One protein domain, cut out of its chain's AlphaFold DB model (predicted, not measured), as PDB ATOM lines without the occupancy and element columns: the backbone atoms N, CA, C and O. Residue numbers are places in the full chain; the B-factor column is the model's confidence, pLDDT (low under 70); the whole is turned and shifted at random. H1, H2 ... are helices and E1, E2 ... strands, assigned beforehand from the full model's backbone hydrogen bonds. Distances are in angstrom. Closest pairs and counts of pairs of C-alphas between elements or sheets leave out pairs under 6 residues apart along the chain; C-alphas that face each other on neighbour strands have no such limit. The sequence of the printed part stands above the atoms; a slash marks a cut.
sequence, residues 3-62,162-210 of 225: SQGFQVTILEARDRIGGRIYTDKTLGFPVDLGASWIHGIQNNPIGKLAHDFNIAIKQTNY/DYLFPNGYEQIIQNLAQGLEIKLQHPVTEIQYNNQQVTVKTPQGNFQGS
ATOM      1  N   SER A   3    -122.606 -63.609 -69.040       92.88
ATOM      2  CA  SER A   3    -123.923 -64.245 -68.836       92.88
ATOM      3  C   SER A   3    -125.073 -63.577 -69.601       92.88
ATOM      4  O   SER A   3    -126.110 -64.192 -69.800       92.88
ATOM      5  N   GLN A   4    -124.879 -62.334 -70.046       95.56
ATOM      6  CA  GLN A   4    -125.824 -61.568 -70.859       95.56
ATOM      7  C   GLN A   4    -125.514 -61.688 -72.365       95.56
ATOM      8  O   GLN A   4    -126.061 -60.943 -73.167       95.56
ATOM      9  N   GLY A   5    -124.609 -62.593 -72.762       95.19
ATOM     10  CA  GLY A   5    -124.281 -62.874 -74.165       95.19
ATOM     11  C   GLY A   5    -123.201 -61.983 -74.786       95.19
ATOM     12  O   GLY A   5    -122.891 -62.148 -75.963       95.19
ATOM     13  N   PHE A   6    -122.593 -61.066 -74.027       95.75
ATOM     14  CA  PHE A   6    -121.495 -60.239 -74.539       95.75
ATOM     15  C   PHE A   6    -120.191 -61.039 -74.656       95.75
ATOM     16  O   PHE A   6    -119.837 -61.803 -73.752       95.75
ATOM     17  N   GLN A   7    -119.434 -60.793 -75.727       96.12
ATOM     18  CA  GLN A   7    -118.038 -61.215 -75.827       96.12
ATOM     19  C   GLN A   7    -117.175 -60.305 -74.946       96.12
ATOM     20  O   GLN A   7    -117.205 -59.084 -75.094       96.12
ATOM     21  N   VAL A   8    -116.436 -60.896 -74.006       97.19
ATOM     22  CA  VAL A   8    -115.638 -60.166 -73.012       97.19
ATOM     23  C   VAL A   8    -114.239 -60.761 -72.948       97.19
ATOM     24  O   VAL A   8    -114.098 -61.961 -72.714       97.19
ATOM     25  N   THR A   9    -113.233 -59.900 -73.080       97.88
ATOM     26  CA  THR A   9    -111.820 -60.210 -72.847       97.88
ATOM     27  C   THR A   9    -111.314 -59.298 -71.732       97.88
ATOM     28  O   THR A   9    -111.519 -58.087 -71.784       97.88
ATOM     29  N   ILE A  10    -110.677 -59.875 -70.715       98.25
ATOM     30  CA  ILE A  10    -110.097 -59.145 -69.582       98.25
ATOM     31  C   ILE A  10    -108.588 -59.049 -69.799       98.25
ATOM     32  O   ILE A  10    -107.941 -60.066 -70.050       98.25
ATOM     33  N   LEU A  11    -108.036 -57.843 -69.694       98.50
ATOM     34  CA  LEU A  11    -106.595 -57.595 -69.761       98.50
ATOM     35  C   LEU A  11    -106.097 -57.262 -68.355       98.50
ATOM     36  O   LEU A  11    -106.573 -56.310 -67.744       98.50
ATOM     37  N   GLU A  12    -105.164 -58.058 -67.846       98.06
ATOM     38  CA  GLU A  12    -104.566 -57.899 -66.520       98.06
ATOM     39  C   GLU A  12    -103.065 -57.655 -66.680       98.06
ATOM     40  O   GLU A  12    -102.370 -58.383 -67.393       98.06
ATOM     41  N   ALA A  13    -102.568 -56.611 -66.024       97.94
ATOM     42  CA  ALA A  13    -101.177 -56.194 -66.129       97.94
ATOM     43  C   ALA A  13    -100.221 -57.180 -65.446       97.94
ATOM     44  O   ALA A  13     -99.100 -57.376 -65.916       97.94
ATOM     45  N   ARG A  14    -100.652 -57.798 -64.344       97.12
ATOM     46  CA  ARG A  14     -99.858 -58.746 -63.561       97.12
ATOM     47  C   ARG A  14     -99.878 -60.142 -64.178       97.12
ATOM     48  O   ARG A  14    -100.677 -60.473 -65.050       97.12
ATOM     49  N   ASP A  15     -99.000 -60.992 -63.674       97.44
ATOM     50  CA  ASP A  15     -98.946 -62.430 -63.948       97.44
ATOM     51  C   ASP A  15     -99.978 -63.246 -63.149       97.44
ATOM     52  O   ASP A  15     -99.987 -64.475 -63.219       97.44
ATOM     53  N   ARG A  16    -100.875 -62.572 -62.422       97.19
ATOM     54  CA  ARG A  16    -101.949 -63.171 -61.628       97.19
ATOM     55  C   ARG A  16    -103.206 -62.310 -61.643       97.19
ATOM     56  O   ARG A  16    -103.135 -61.091 -61.767       97.19
ATOM     57  N   ILE A  17    -104.349 -62.951 -61.419       97.75
ATOM     58  CA  ILE A  17    -105.625 -62.279 -61.147       97.75
ATOM     59  C   ILE A  17    -105.727 -61.832 -59.675       97.75
ATOM     60  O   ILE A  17    -104.869 -62.144 -58.845       97.75
ATOM     61  N   GLY A  18    -106.797 -61.102 -59.353       96.31
ATOM     62  CA  GLY A  18    -107.207 -60.779 -57.979       96.31
ATOM     63  C   GLY A  18    -106.779 -59.408 -57.468       96.31
ATOM     64  O   GLY A  18    -107.359 -58.919 -56.504       96.31
ATOM     65  N   GLY A  19    -105.823 -58.738 -58.119       96.00
ATOM     66  CA  GLY A  19    -105.402 -57.393 -57.719       96.00
ATOM     67  C   GLY A  19    -104.944 -57.349 -56.254       96.00
ATOM     68  O   GLY A  19    -103.952 -57.996 -55.900       96.00
ATOM     69  N   ARG A  20    -105.675 -56.604 -55.411       96.31
ATOM     70  CA  ARG A  20    -105.443 -56.479 -53.955       96.31
ATOM     71  C   ARG A  20    -105.923 -57.683 -53.130       96.31
ATOM     72  O   ARG A  20    -105.669 -57.727 -51.935       96.31
ATOM     73  N   ILE A  21    -106.576 -58.663 -53.746       97.50
ATOM     74  CA  ILE A  21    -106.817 -59.975 -53.139       97.50
ATOM     75  C   ILE A  21    -105.650 -60.873 -53.547       97.50
ATOM     76  O   ILE A  21    -105.460 -61.156 -54.734       97.50
ATOM     77  N   TYR A  22    -104.834 -61.265 -52.571       97.38
ATOM     78  CA  TYR A  22    -103.662 -62.100 -52.797       97.38
ATOM     79  C   TYR A  22    -103.397 -62.990 -51.588       97.38
ATOM     80  O   TYR A  22    -103.150 -62.479 -50.500       97.38
ATOM     81  N   THR A  23    -103.417 -64.303 -51.804       97.75
ATOM     82  CA  THR A  23    -103.110 -65.300 -50.780       97.75
ATOM     83  C   THR A  23    -101.736 -65.901 -51.062       97.75
ATOM     84  O   THR A  23    -101.539 -66.573 -52.072       97.75
ATOM     85  N   ASP A  24    -100.784 -65.689 -50.160       96.88
ATOM     86  CA  ASP A  24     -99.497 -66.377 -50.177       96.88
ATOM     87  C   ASP A  24     -99.616 -67.754 -49.512       96.88
ATOM     88  O   ASP A  24    -100.324 -67.922 -48.522       96.88
ATOM     89  N   LYS A  25     -98.939 -68.764 -50.061       96.00
ATOM     90  CA  LYS A  25     -98.954 -70.142 -49.530       96.00
ATOM     91  C   LYS A  25     -97.553 -70.700 -49.290       96.00
ATOM     92  O   LYS A  25     -97.394 -71.900 -49.066       96.00
ATOM     93  N   THR A  26     -96.524 -69.860 -49.358       96.38
ATOM     94  CA  THR A  26     -95.120 -70.300 -49.346       96.38
ATOM     95  C   THR A  26     -94.693 -70.902 -48.007       96.38
ATOM     96  O   THR A  26     -93.789 -71.734 -47.968       96.38
ATOM     97  N   LEU A  27     -95.393 -70.561 -46.920       94.25
ATOM     98  CA  LEU A  27     -95.153 -71.084 -45.570       94.25
ATOM     99  C   LEU A  27     -95.843 -72.432 -45.285       94.25
ATOM    100  O   LEU A  27     -95.807 -72.919 -44.158       94.25
ATOM    101  N   GLY A  28     -96.476 -73.050 -46.289       95.31
ATOM    102  CA  GLY A  28     -97.200 -74.318 -46.137       95.31
ATOM    103  C   GLY A  28     -98.639 -74.169 -45.627       95.31
ATOM    104  O   GLY A  28     -99.330 -75.171 -45.451       95.31
ATOM    105  N   PHE A  29     -99.107 -72.939 -45.430       94.94
ATOM    106  CA  PHE A  29    -100.492 -72.585 -45.124       94.94
ATOM    107  C   PHE A  29    -100.835 -71.236 -45.782       94.94
ATOM    108  O   PHE A  29     -99.920 -70.461 -46.071       94.94
ATOM    109  N   PRO A  30    -102.120 -70.968 -46.075       96.38
ATOM    110  CA  PRO A  30    -102.538 -69.735 -46.729       96.38
ATOM    111  C   PRO A  30    -102.465 -68.535 -45.781       96.38
ATOM    112  O   PRO A  30    -102.923 -68.602 -44.641       96.38
ATOM    113  N   VAL A  31    -101.921 -67.432 -46.287       96.94
ATOM    114  CA  VAL A  31    -101.867 -66.124 -45.636       96.94
ATOM    115  C   VAL A  31    -102.326 -65.080 -46.643       96.94
ATOM    116  O   VAL A  31    -101.678 -64.870 -47.666       96.94
ATOM    117  N   ASP A  32    -103.444 -64.421 -46.371       97.44
ATOM    118  CA  ASP A  32    -103.888 -63.293 -47.184       97.44
ATOM    119  C   ASP A  32    -102.989 -62.072 -46.915       97.44
ATOM    120  O   ASP A  32    -102.830 -61.622 -45.784       97.44
ATOM    121  N   LEU A  33    -102.359 -61.552 -47.972       96.75
ATOM    122  CA  LEU A  33    -101.489 -60.365 -47.947       96.75
ATOM    123  C   LEU A  33    -102.235 -59.080 -48.337       96.75
ATOM    124  O   LEU A  33    -101.623 -58.032 -48.533       96.75
ATOM    125  N   GLY A  34    -103.549 -59.176 -48.508       95.56
ATOM    126  CA  GLY A  34    -104.435 -58.063 -48.808       95.56
ATOM    127  C   GLY A  34    -105.771 -58.262 -48.108       95.56
ATOM    128  O   GLY A  34    -105.804 -58.568 -46.915       95.56
ATOM    129  N   ALA A  35    -106.880 -58.120 -48.835       95.75
ATOM    130  CA  ALA A  35    -108.191 -58.355 -48.236       95.75
ATOM    131  C   ALA A  35    -108.281 -59.780 -47.668       95.75
ATOM    132  O   ALA A  35    -107.903 -60.740 -48.343       95.75
ATOM    133  N   SER A  36    -108.798 -59.892 -46.443       95.06
ATOM    134  CA  SER A  36    -108.839 -61.149 -45.674       95.06
ATOM    135  C   SER A  36    -110.195 -61.399 -44.980       95.06
ATOM    136  O   SER A  36    -110.544 -62.548 -44.704       95.06
ATOM    137  N   TRP A  37    -110.981 -60.340 -44.741       95.00
ATOM    138  CA  TRP A  37    -112.262 -60.383 -44.027       95.00
ATOM    139  C   TRP A  37    -113.465 -60.040 -44.913       95.00
ATOM    140  O   TRP A  37    -113.369 -59.310 -45.902       95.00
ATOM    141  N   ILE A  38    -114.615 -60.577 -44.521       96.19
ATOM    142  CA  ILE A  38    -115.953 -60.124 -44.890       96.19
ATOM    143  C   ILE A  38    -116.474 -59.333 -43.692       96.19
ATOM    144  O   ILE A  38    -116.738 -59.938 -42.652       96.19
ATOM    145  N   HIS A  39    -116.632 -58.021 -43.853       94.12
ATOM    146  CA  HIS A  39    -117.237 -57.158 -42.841       94.12
ATOM    147  C   HIS A  39    -118.756 -57.145 -43.010       94.12
ATOM    148  O   HIS A  39    -119.251 -56.776 -44.079       94.12
ATOM    149  N   GLY A  40    -119.471 -57.622 -41.992       95.00
ATOM    150  CA  GLY A  40    -120.916 -57.819 -41.987       95.00
ATOM    151  C   GLY A  40    -121.394 -58.879 -42.980       95.00
ATOM    152  O   GLY A  40    -121.344 -58.696 -44.195       95.00
ATOM    153  N   ILE A  41    -121.903 -60.013 -42.493       95.62
ATOM    154  CA  ILE A  41    -122.371 -61.100 -43.373       95.62
ATOM    155  C   ILE A  41    -123.776 -60.883 -43.964       95.62
ATOM    156  O   ILE A  41    -124.137 -61.496 -44.973       95.62
ATOM    157  N   GLN A  42    -124.611 -60.047 -43.347       96.25
ATOM    158  CA  GLN A  42    -126.015 -59.896 -43.731       96.25
ATOM    159  C   GLN A  42    -126.136 -59.130 -45.044       96.25
ATOM    160  O   GLN A  42    -125.721 -57.981 -45.153       96.25
ATOM    161  N   ASN A  43    -126.749 -59.772 -46.043       96.06
ATOM    162  CA  ASN A  43    -126.918 -59.242 -47.400       96.06
ATOM    163  C   ASN A  43    -125.603 -58.884 -48.117       96.06
ATOM    164  O   ASN A  43    -125.640 -58.286 -49.192       96.06
ATOM    165  N   ASN A  44    -124.456 -59.298 -47.575       97.12
ATOM    166  CA  ASN A  44    -123.166 -59.043 -48.189       97.12
ATOM    167  C   ASN A  44    -122.966 -59.980 -49.397       97.12
ATOM    168  O   ASN A  44    -123.044 -61.211 -49.254       97.12
ATOM    169  N   PRO A  45    -122.705 -59.438 -50.602       97.31
ATOM    170  CA  PRO A  45    -122.570 -60.240 -51.815       97.31
ATOM    171  C   PRO A  45    -121.417 -61.244 -51.735       97.31
ATOM    172  O   PRO A  45    -121.507 -62.317 -52.330       97.31
ATOM    173  N   ILE A  46    -120.362 -60.951 -50.970       97.75
ATOM    174  CA  ILE A  46    -119.251 -61.883 -50.782       97.75
ATOM    175  C   ILE A  46    -119.685 -63.092 -49.953       97.75
ATOM    176  O   ILE A  46    -119.347 -64.219 -50.313       97.75
ATOM    177  N   GLY A  47    -120.486 -62.888 -48.903       97.62
ATOM    178  CA  GLY A  47    -121.066 -63.985 -48.122       97.62
ATOM    179  C   GLY A  47    -121.909 -64.919 -48.992       97.62
ATOM    180  O   GLY A  47    -121.782 -66.143 -48.915       97.62
ATOM    181  N   LYS A  48    -122.703 -64.342 -49.904       97.94
ATOM    182  CA  LYS A  48    -123.454 -65.113 -50.901       97.94
ATOM    183  C   LYS A  48    -122.537 -65.896 -51.848       97.94
ATOM    184  O   LYS A  48    -122.795 -67.073 -52.084       97.94
ATOM    185  N   LEU A  49    -121.481 -65.278 -52.378       98.25
ATOM    186  CA  LEU A  49    -120.526 -65.964 -53.257       98.25
ATOM    187  C   LEU A  49    -119.794 -67.099 -52.535       98.25
ATOM    188  O   LEU A  49    -119.623 -68.171 -53.110       98.25
ATOM    189  N   ALA A  50    -119.399 -66.897 -51.277       98.19
ATOM    190  CA  ALA A  50    -118.773 -67.938 -50.472       98.19
ATOM    191  C   ALA A  50    -119.701 -69.152 -50.317       98.19
ATOM    192  O   ALA A  50    -119.270 -70.283 -50.531       98.19
ATOM    193  N   HIS A  51    -120.986 -68.919 -50.037       97.88
ATOM    194  CA  HIS A  51    -121.993 -69.977 -50.001       97.88
ATOM    195  C   HIS A  51    -122.161 -70.669 -51.366       97.88
ATOM    196  O   HIS A  51    -122.069 -71.892 -51.449       97.88
ATOM    197  N   ASP A  52    -122.375 -69.905 -52.441       98.12
ATOM    198  CA  ASP A  52    -122.639 -70.447 -53.783       98.12
ATOM    199  C   ASP A  52    -121.461 -71.275 -54.326       98.12
ATOM    200  O   ASP A  52    -121.667 -72.267 -55.026       98.12
ATOM    201  N   PHE A  53    -120.227 -70.897 -53.981       98.25
ATOM    202  CA  PHE A  53    -119.008 -71.621 -54.353       98.25
ATOM    203  C   PHE A  53    -118.577 -72.677 -53.328       98.25
ATOM    204  O   PHE A  53    -117.533 -73.303 -53.510       98.25
ATOM    205  N   ASN A  54    -119.362 -72.898 -52.266       98.06
ATOM    206  CA  ASN A  54    -119.050 -73.831 -51.183       98.06
ATOM    207  C   ASN A  54    -117.655 -73.586 -50.561       98.06
ATOM    208  O   ASN A  54    -116.888 -74.518 -50.301       98.06
ATOM    209  N   ILE A  55    -117.311 -72.313 -50.349       98.19
ATOM    210  CA  ILE A  55    -116.059 -71.863 -49.734       98.19
ATOM    211  C   ILE A  55    -116.254 -71.768 -48.221       98.19
ATOM    212  O   ILE A  55    -117.197 -71.146 -47.733       98.19
ATOM    213  N   ALA A  56    -115.329 -72.359 -47.465       97.75
ATOM    214  CA  ALA A  56    -115.342 -72.273 -46.011       97.75
ATOM    215  C   ALA A  56    -115.027 -70.846 -45.537       97.75
ATOM    216  O   ALA A  56    -114.016 -70.263 -45.936       97.75
ATOM    217  N   ILE A  57    -115.858 -70.338 -44.629       97.75
ATOM    218  CA  ILE A  57    -115.658 -69.079 -43.908       97.75
ATOM    219  C   ILE A  57    -115.736 -69.330 -42.402       97.75
ATOM    220  O   ILE A  57    -116.385 -70.278 -41.951       97.75
ATOM    221  N   LYS A  58    -115.065 -68.496 -41.608       96.94
ATOM    222  CA  LYS A  58    -115.030 -68.627 -40.148       96.94
ATOM    223  C   LYS A  58    -115.331 -67.289 -39.493       96.94
ATOM    224  O   LYS A  58    -114.625 -66.327 -39.756       96.94
ATOM    225  N   GLN A  59    -116.342 -67.266 -38.627       96.50
ATOM    226  CA  GLN A  59    -116.697 -66.070 -37.868       96.50
ATOM    227  C   GLN A  59    -115.517 -65.603 -37.010       96.50
ATOM    228  O   GLN A  59    -114.863 -66.421 -36.350       96.50
ATOM    229  N   THR A  60    -115.289 -64.296 -37.004       93.00
ATOM    230  CA  THR A  60    -114.366 -63.584 -36.124       93.00
ATOM    231  C   THR A  60    -115.140 -62.674 -35.184       93.00
ATOM    232  O   THR A  60    -116.240 -62.242 -35.502       93.00
ATOM    233  N   ASN A  61    -114.561 -62.386 -34.021       87.25
ATOM    234  CA  ASN A  61    -115.129 -61.434 -33.075       87.25
ATOM    235  C   ASN A  61    -114.100 -60.333 -32.812       87.25
ATOM    236  O   ASN A  61    -113.128 -60.560 -32.090       87.25
ATOM    237  N   TYR A  62    -114.325 -59.166 -33.417       74.75
ATOM    238  CA  TYR A  62    -113.472 -57.987 -33.262       74.75
ATOM    239  C   TYR A  62    -113.515 -57.400 -31.851       74.75
ATOM    240  O   TYR A  62    -112.557 -56.776 -31.426       74.75
ATOM    241  N   ASP A 162    -118.587 -60.620 -38.620       95.12
ATOM    242  CA  ASP A 162    -117.469 -60.657 -39.554       95.12
ATOM    243  C   ASP A 162    -116.921 -62.069 -39.716       95.12
ATOM    244  O   ASP A 162    -116.960 -62.895 -38.799       95.12
ATOM    245  N   TYR A 163    -116.405 -62.363 -40.906       97.00
ATOM    246  CA  TYR A 163    -115.891 -63.686 -41.247       97.00
ATOM    247  C   TYR A 163    -114.559 -63.591 -41.980       97.00
ATOM    248  O   TYR A 163    -114.380 -62.751 -42.851       97.00
ATOM    249  N   LEU A 164    -113.651 -64.518 -41.691       96.06
ATOM    250  CA  LEU A 164    -112.410 -64.711 -42.438       96.06
ATOM    251  C   LEU A 164    -112.532 -65.888 -43.419       96.06
ATOM    252  O   LEU A 164    -113.389 -66.762 -43.244       96.06
ATOM    253  N   PHE A 165    -111.623 -65.964 -44.392       97.00
ATOM    254  CA  PHE A 165    -111.449 -67.117 -45.283       97.00
ATOM    255  C   PHE A 165    -110.263 -67.985 -44.828       97.00
ATOM    256  O   PHE A 165    -109.129 -67.695 -45.201       97.00
ATOM    257  N   PRO A 166    -110.460 -69.094 -44.083       96.12
ATOM    258  CA  PRO A 166    -109.339 -69.875 -43.538       96.12
ATOM    259  C   PRO A 166    -108.403 -70.462 -44.598       96.12
ATOM    260  O   PRO A 166    -107.269 -70.810 -44.291       96.12
ATOM    261  N   ASN A 167    -108.890 -70.593 -45.836       96.69
ATOM    262  CA  ASN A 167    -108.139 -71.133 -46.964       96.69
ATOM    263  C   ASN A 167    -107.727 -70.059 -47.995       96.69
ATOM    264  O   ASN A 167    -107.319 -70.408 -49.105       96.69
ATOM    265  N   GLY A 168    -107.831 -68.775 -47.633       97.25
ATOM    266  CA  GLY A 168    -107.485 -67.624 -48.467       97.25
ATOM    267  C   GLY A 168    -108.662 -67.043 -49.247       97.25
ATOM    268  O   GLY A 168    -109.477 -67.774 -49.822       97.25
ATOM    269  N   TYR A 169    -108.740 -65.717 -49.303       97.81
ATOM    270  CA  TYR A 169    -109.798 -64.978 -50.001       97.81
ATOM    271  C   TYR A 169    -109.692 -65.122 -51.534       97.81
ATOM    272  O   TYR A 169    -110.683 -65.007 -52.260       97.81
ATOM    273  N   GLU A 170    -108.523 -65.489 -52.073       97.44
ATOM    274  CA  GLU A 170    -108.351 -65.704 -53.518       97.44
ATOM    275  C   GLU A 170    -109.343 -66.715 -54.129       97.44
ATOM    276  O   GLU A 170    -109.637 -66.636 -55.322       97.44
ATOM    277  N   GLN A 171    -109.903 -67.629 -53.324       97.94
ATOM    278  CA  GLN A 171    -110.889 -68.622 -53.760       97.94
ATOM    279  C   GLN A 171    -112.117 -67.976 -54.423       97.94
ATOM    280  O   GLN A 171    -112.661 -68.532 -55.379       97.94
ATOM    281  N   ILE A 172    -112.538 -66.790 -53.966       98.19
ATOM    282  CA  ILE A 172    -113.644 -66.039 -54.579       98.19
ATOM    283  C   ILE A 172    -113.279 -65.647 -56.011       98.19
ATOM    284  O   ILE A 172    -114.035 -65.902 -56.950       98.19
ATOM    285  N   ILE A 173    -112.088 -65.079 -56.190       97.62
ATOM    286  CA  ILE A 173    -111.598 -64.631 -57.493       97.62
ATOM    287  C   ILE A 173    -111.383 -65.815 -58.433       97.62
ATOM    288  O   ILE A 173    -111.782 -65.752 -59.595       97.62
ATOM    289  N   GLN A 174    -110.803 -66.908 -57.937       97.38
ATOM    290  CA  GLN A 174    -110.577 -68.122 -58.722       97.38
ATOM    291  C   GLN A 174    -111.889 -68.702 -59.264       97.38
ATOM    292  O   GLN A 174    -111.932 -69.098 -60.427       97.38
ATOM    293  N   ASN A 175    -112.962 -68.712 -58.464       98.00
ATOM    294  CA  ASN A 175    -114.276 -69.184 -58.907       98.00
ATOM    295  C   ASN A 175    -114.951 -68.208 -59.885       98.00
ATOM    296  O   ASN A 175    -115.441 -68.639 -60.927       98.00
ATOM    297  N   LEU A 176    -114.917 -66.896 -59.619       97.19
ATOM    298  CA  LEU A 176    -115.472 -65.884 -60.533       97.19
ATOM    299  C   LEU A 176    -114.773 -65.860 -61.901       97.19
ATOM    300  O   LEU A 176    -115.404 -65.562 -62.914       97.19
ATOM    301  N   ALA A 177    -113.477 -66.173 -61.938       97.31
ATOM    302  CA  ALA A 177    -112.684 -66.194 -63.162       97.31
ATOM    303  C   ALA A 177    -112.966 -67.410 -64.062       97.31
ATOM    304  O   ALA A 177    -112.546 -67.417 -65.223       97.31
ATOM    305  N   GLN A 178    -113.665 -68.439 -63.566       95.81
ATOM    306  CA  GLN A 178    -113.873 -69.675 -64.318       95.81
ATOM    307  C   GLN A 178    -114.593 -69.420 -65.645       95.81
ATOM    308  O   GLN A 178    -115.664 -68.818 -65.731       95.81
ATOM    309  N   GLY A 179    -113.973 -69.905 -66.720       94.69
ATOM    310  CA  GLY A 179    -114.481 -69.767 -68.076       94.69
ATOM    311  C   GLY A 179    -114.352 -68.363 -68.671       94.69
ATOM    312  O   GLY A 179    -114.780 -68.181 -69.809       94.69
ATOM    313  N   LEU A 180    -113.798 -67.364 -67.982       97.12
ATOM    314  CA  LEU A 180    -113.549 -66.046 -68.576       97.12
ATOM    315  C   LEU A 180    -112.290 -66.066 -69.454       97.12
ATOM    316  O   LEU A 180    -111.337 -66.791 -69.180       97.12
ATOM    317  N   GLU A 181    -112.276 -65.255 -70.513       97.69
ATOM    318  CA  GLU A 181    -111.049 -65.015 -71.272       97.69
ATOM    319  C   GLU A 181    -110.240 -63.920 -70.573       97.69
ATOM    320  O   GLU A 181    -110.591 -62.742 -70.640       97.69
ATOM    321  N   ILE A 182    -109.156 -64.317 -69.903       98.31
ATOM    322  CA  ILE A 182    -108.266 -63.409 -69.175       98.31
ATOM    323  C   ILE A 182    -106.867 -63.491 -69.786       98.31
ATOM    324  O   ILE A 182    -106.291 -64.574 -69.901       98.31
ATOM    325  N   LYS A 183    -106.319 -62.344 -70.184       98.31
ATOM    326  CA  LYS A 183    -104.952 -62.193 -70.686       98.31
ATOM    327  C   LYS A 183    -104.103 -61.547 -69.593       98.31
ATOM    328  O   LYS A 183    -104.213 -60.352 -69.345       98.31
ATOM    329  N   LEU A 184    -103.286 -62.360 -68.930       98.44
ATOM    330  CA  LEU A 184    -102.321 -61.922 -67.916       98.44
ATOM    331  C   LEU A 184    -101.071 -61.340 -68.574       98.44
ATOM    332  O   LEU A 184    -100.755 -61.710 -69.703       98.44
ATOM    333  N   GLN A 185    -100.328 -60.493 -67.865       98.00
ATOM    334  CA  GLN A 185     -99.145 -59.794 -68.381       98.00
ATOM    335  C   GLN A 185     -99.449 -58.954 -69.632       98.00
ATOM    336  O   GLN A 185     -98.625 -58.856 -70.537       98.00
ATOM    337  N   HIS A 186    -100.646 -58.364 -69.692       98.25
ATOM    338  CA  HIS A 186    -101.085 -57.459 -70.756       98.25
ATOM    339  C   HIS A 186    -101.343 -56.058 -70.182       98.25
ATOM    340  O   HIS A 186    -102.496 -55.622 -70.116       98.25
ATOM    341  N   PRO A 187    -100.295 -55.343 -69.720       97.88
ATOM    342  CA  PRO A 187    -100.463 -53.987 -69.223       97.88
ATOM    343  C   PRO A 187    -100.985 -53.089 -70.348       97.88
ATOM    344  O   PRO A 187    -100.369 -52.961 -71.407       97.88
ATOM    345  N   VAL A 188    -102.140 -52.471 -70.108       97.88
ATOM    346  CA  VAL A 188    -102.718 -51.480 -71.016       97.88
ATOM    347  C   VAL A 188    -101.938 -50.180 -70.882       97.88
ATOM    348  O   VAL A 188    -101.791 -49.657 -69.781       97.88
ATOM    349  N   THR A 189    -101.452 -49.655 -72.004       97.12
ATOM    350  CA  THR A 189    -100.659 -48.415 -72.044       97.12
ATOM    351  C   THR A 189    -101.408 -47.253 -72.682       97.12
ATOM    352  O   THR A 189    -101.062 -46.102 -72.451       97.12
ATOM    353  N   GLU A 190    -102.409 -47.535 -73.519       97.75
ATOM    354  CA  GLU A 190    -103.173 -46.505 -74.220       97.75
ATOM    355  C   GLU A 190    -104.580 -47.010 -74.550       97.75
ATOM    356  O   GLU A 190    -104.765 -48.168 -74.941       97.75
ATOM    357  N   ILE A 191    -105.567 -46.120 -74.444       97.75
ATOM    358  CA  ILE A 191    -106.942 -46.353 -74.885       97.75
ATOM    359  C   ILE A 191    -107.300 -45.257 -75.883       97.75
ATOM    360  O   ILE A 191    -107.296 -44.075 -75.554       97.75
ATOM    361  N   GLN A 192    -107.634 -45.660 -77.105       97.50
ATOM    362  CA  GLN A 192    -108.129 -44.777 -78.155       97.50
ATOM    363  C   GLN A 192    -109.595 -45.107 -78.413       97.50
ATOM    364  O   GLN A 192    -109.927 -46.268 -78.645       97.50
ATOM    365  N   TYR A 193    -110.483 -44.117 -78.389       96.38
ATOM    366  CA  TYR A 193    -111.913 -44.347 -78.585       96.38
ATOM    367  C   TYR A 193    -112.554 -43.284 -79.472       96.38
ATOM    368  O   TYR A 193    -112.133 -42.128 -79.508       96.38
ATOM    369  N   ASN A 194    -113.586 -43.697 -80.201       94.12
ATOM    370  CA  ASN A 194    -114.492 -42.826 -80.942       94.12
ATOM    371  C   ASN A 194    -115.934 -43.355 -80.809       94.12
ATOM    372  O   ASN A 194    -116.182 -44.328 -80.099       94.12
ATOM    373  N   ASN A 195    -116.891 -42.748 -81.514       91.88
ATOM    374  CA  ASN A 195    -118.311 -43.117 -81.424       91.88
ATOM    375  C   ASN A 195    -118.654 -44.527 -81.959       91.88
ATOM    376  O   ASN A 195    -119.807 -44.939 -81.870       91.88
ATOM    377  N   GLN A 196    -117.705 -45.243 -82.563       91.31
ATOM    378  CA  GLN A 196    -117.924 -46.541 -83.207       91.31
ATOM    379  C   GLN A 196    -117.110 -47.671 -82.568       91.31
ATOM    380  O   GLN A 196    -117.560 -48.817 -82.573       91.31
ATOM    381  N   GLN A 197    -115.913 -47.379 -82.051       95.81
ATOM    382  CA  GLN A 197    -114.981 -48.400 -81.582       95.81
ATOM    383  C   GLN A 197    -114.032 -47.872 -80.503       95.81
ATOM    384  O   GLN A 197    -113.648 -46.700 -80.491       95.81
ATOM    385  N   VAL A 198    -113.590 -48.789 -79.644       97.50
ATOM    386  CA  VAL A 198    -112.454 -48.621 -78.741       97.50
ATOM    387  C   VAL A 198    -111.303 -49.520 -79.194       97.50
ATOM    388  O   VAL A 198    -111.500 -50.703 -79.468       97.50
ATOM    389  N   THR A 199    -110.099 -48.958 -79.251       98.06
ATOM    390  CA  THR A 199    -108.831 -49.674 -79.419       98.06
ATOM    391  C   THR A 199    -108.017 -49.557 -78.136       98.06
ATOM    392  O   THR A 199    -107.681 -48.457 -77.701       98.06
ATOM    393  N   VAL A 200    -107.676 -50.696 -77.546       98.25
ATOM    394  CA  VAL A 200    -106.854 -50.810 -76.339       98.25
ATOM    395  C   VAL A 200    -105.483 -51.337 -76.741       98.25
ATOM    396  O   VAL A 200    -105.394 -52.393 -77.371       98.25
ATOM    397  N   LYS A 201    -104.415 -50.612 -76.407       98.44
ATOM    398  CA  LYS A 201    -103.043 -50.991 -76.766       98.44
ATOM    399  C   LYS A 201    -102.292 -51.569 -75.575       98.44
ATOM    400  O   LYS A 201    -102.368 -51.043 -74.465       98.44
ATOM    401  N   THR A 202    -101.536 -52.626 -75.847       98.12
ATOM    402  CA  THR A 202    -100.611 -53.280 -74.914       98.12
ATOM    403  C   THR A 202     -99.286 -53.560 -75.638       98.12
ATOM    404  O   THR A 202     -99.281 -53.644 -76.871       98.12
ATOM    405  N   PRO A 203     -98.169 -53.781 -74.925       97.81
ATOM    406  CA  PRO A 203     -96.921 -54.235 -75.545       97.81
ATOM    407  C   PRO A 203     -97.050 -55.559 -76.321       97.81
ATOM    408  O   PRO A 203     -96.255 -55.829 -77.216       97.81
ATOM    409  N   GLN A 204     -98.052 -56.381 -75.994       96.56
ATOM    410  CA  GLN A 204     -98.320 -57.681 -76.614       96.56
ATOM    411  C   GLN A 204     -99.245 -57.586 -77.840       96.56
ATOM    412  O   GLN A 204     -99.449 -58.583 -78.532       96.56
ATOM    413  N   GLY A 205     -99.800 -56.405 -78.128       96.00
ATOM    414  CA  GLY A 205    -100.695 -56.173 -79.257       96.00
ATOM    415  C   GLY A 205    -101.896 -55.293 -78.917       96.00
ATOM    416  O   GLY A 205    -102.068 -54.819 -77.790       96.00
ATOM    417  N   ASN A 206    -102.742 -55.081 -79.923       97.56
ATOM    418  CA  ASN A 206    -103.930 -54.239 -79.820       97.56
ATOM    419  C   ASN A 206    -105.198 -55.089 -79.730       97.56
ATOM    420  O   ASN A 206    -105.338 -56.090 -80.433       97.56
ATOM    421  N   PHE A 207    -106.145 -54.628 -78.923       97.81
ATOM    422  CA  PHE A 207    -107.471 -55.210 -78.756       97.81
ATOM    423  C   PHE A 207    -108.519 -54.203 -79.207       97.81
ATOM    424  O   PHE A 207    -108.365 -52.999 -79.006       97.81
ATOM    425  N   GLN A 208    -109.591 -54.689 -79.822       97.19
ATOM    426  CA  GLN A 208    -110.675 -53.852 -80.317       97.19
ATOM    427  C   GLN A 208    -112.011 -54.328 -79.763       97.19
ATOM    428  O   GLN A 208    -112.251 -55.529 -79.652       97.19
ATOM    429  N   GLY A 209    -112.891 -53.382 -79.449       95.88
ATOM    430  CA  GLY A 209    -114.231 -53.671 -78.953       95.88
ATOM    431  C   GLY A 209    -115.165 -52.477 -79.092       95.88
ATOM    432  O   GLY A 209    -114.752 -51.378 -79.455       95.88
ATOM    433  N   SER A 210    -116.446 -52.692 -78.804       95.94
ATOM    434  CA  SER A 210    -117.458 -51.626 -78.825       95.94
ATOM    435  C   SER A 210    -117.435 -50.753 -77.565       95.94
ATOM    436  O   SER A 210    -118.003 -49.667 -77.572       95.94
TER     437      SER A 210
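This is residues 3 to 62 and 162 to 210 of the 225 residues of the protein "Phytoene dehydrogenase" of Planktothrix agardhii NIVA-CYA 126/8 (UniProt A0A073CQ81). With little regular structure, the domain is an elongated string of small parts: the meander E5, E6, E7, each strand the antiparallel neighbour of the one before, makes one end, E2 and E3 the other, with H1, H2 and the pair E1 and E4 between. The 109 printed residues hold E1 H1 E2 E3 H2 E4 E5 E6 E7, a mixed class with 41 residues in named elements. It is loose, radius of gyration of the C-alphas 17.4 A, spanning 51 by 33 by 24 A.

E1, residues 9 to 11, begins at C-alpha (-111.820, -60.210, -72.847). H1 is residues 45 to 52, 10.4 A; E2 58 to 60; E3 162 to 164; H2 170 to 176; E4 181 to 183; E5 190 to 193; E6 198 to 202, 13.3 A; E7 205 to 209, 13.8 A, ending at C-alpha (-114.231, -53.671, -78.953).

E1 and E4 are parallel, N 10 and O 181 2.9 A apart. H1 and H2 only just touch, with 3 pairs of C-alphas within 8 A, closest Ala 50 and Ile 172, 6.8 A, about perpendicular at 79 degrees; in both, every O i to N i+4 pair is within hydrogen-bond range. E2 and E3 meet only at a point. Hairpins E5 and E6, and E6 and E7, have N 192 to O 199 at 2.9 A and N 200 to O 207 at 2.8 A.

Residues 63 to 161 are not printed; C-alphas 62 and 162 are 7.9 A apart. The E1 to H1 link is long, 33 residues. No printed residue is under 70 in pLDDT.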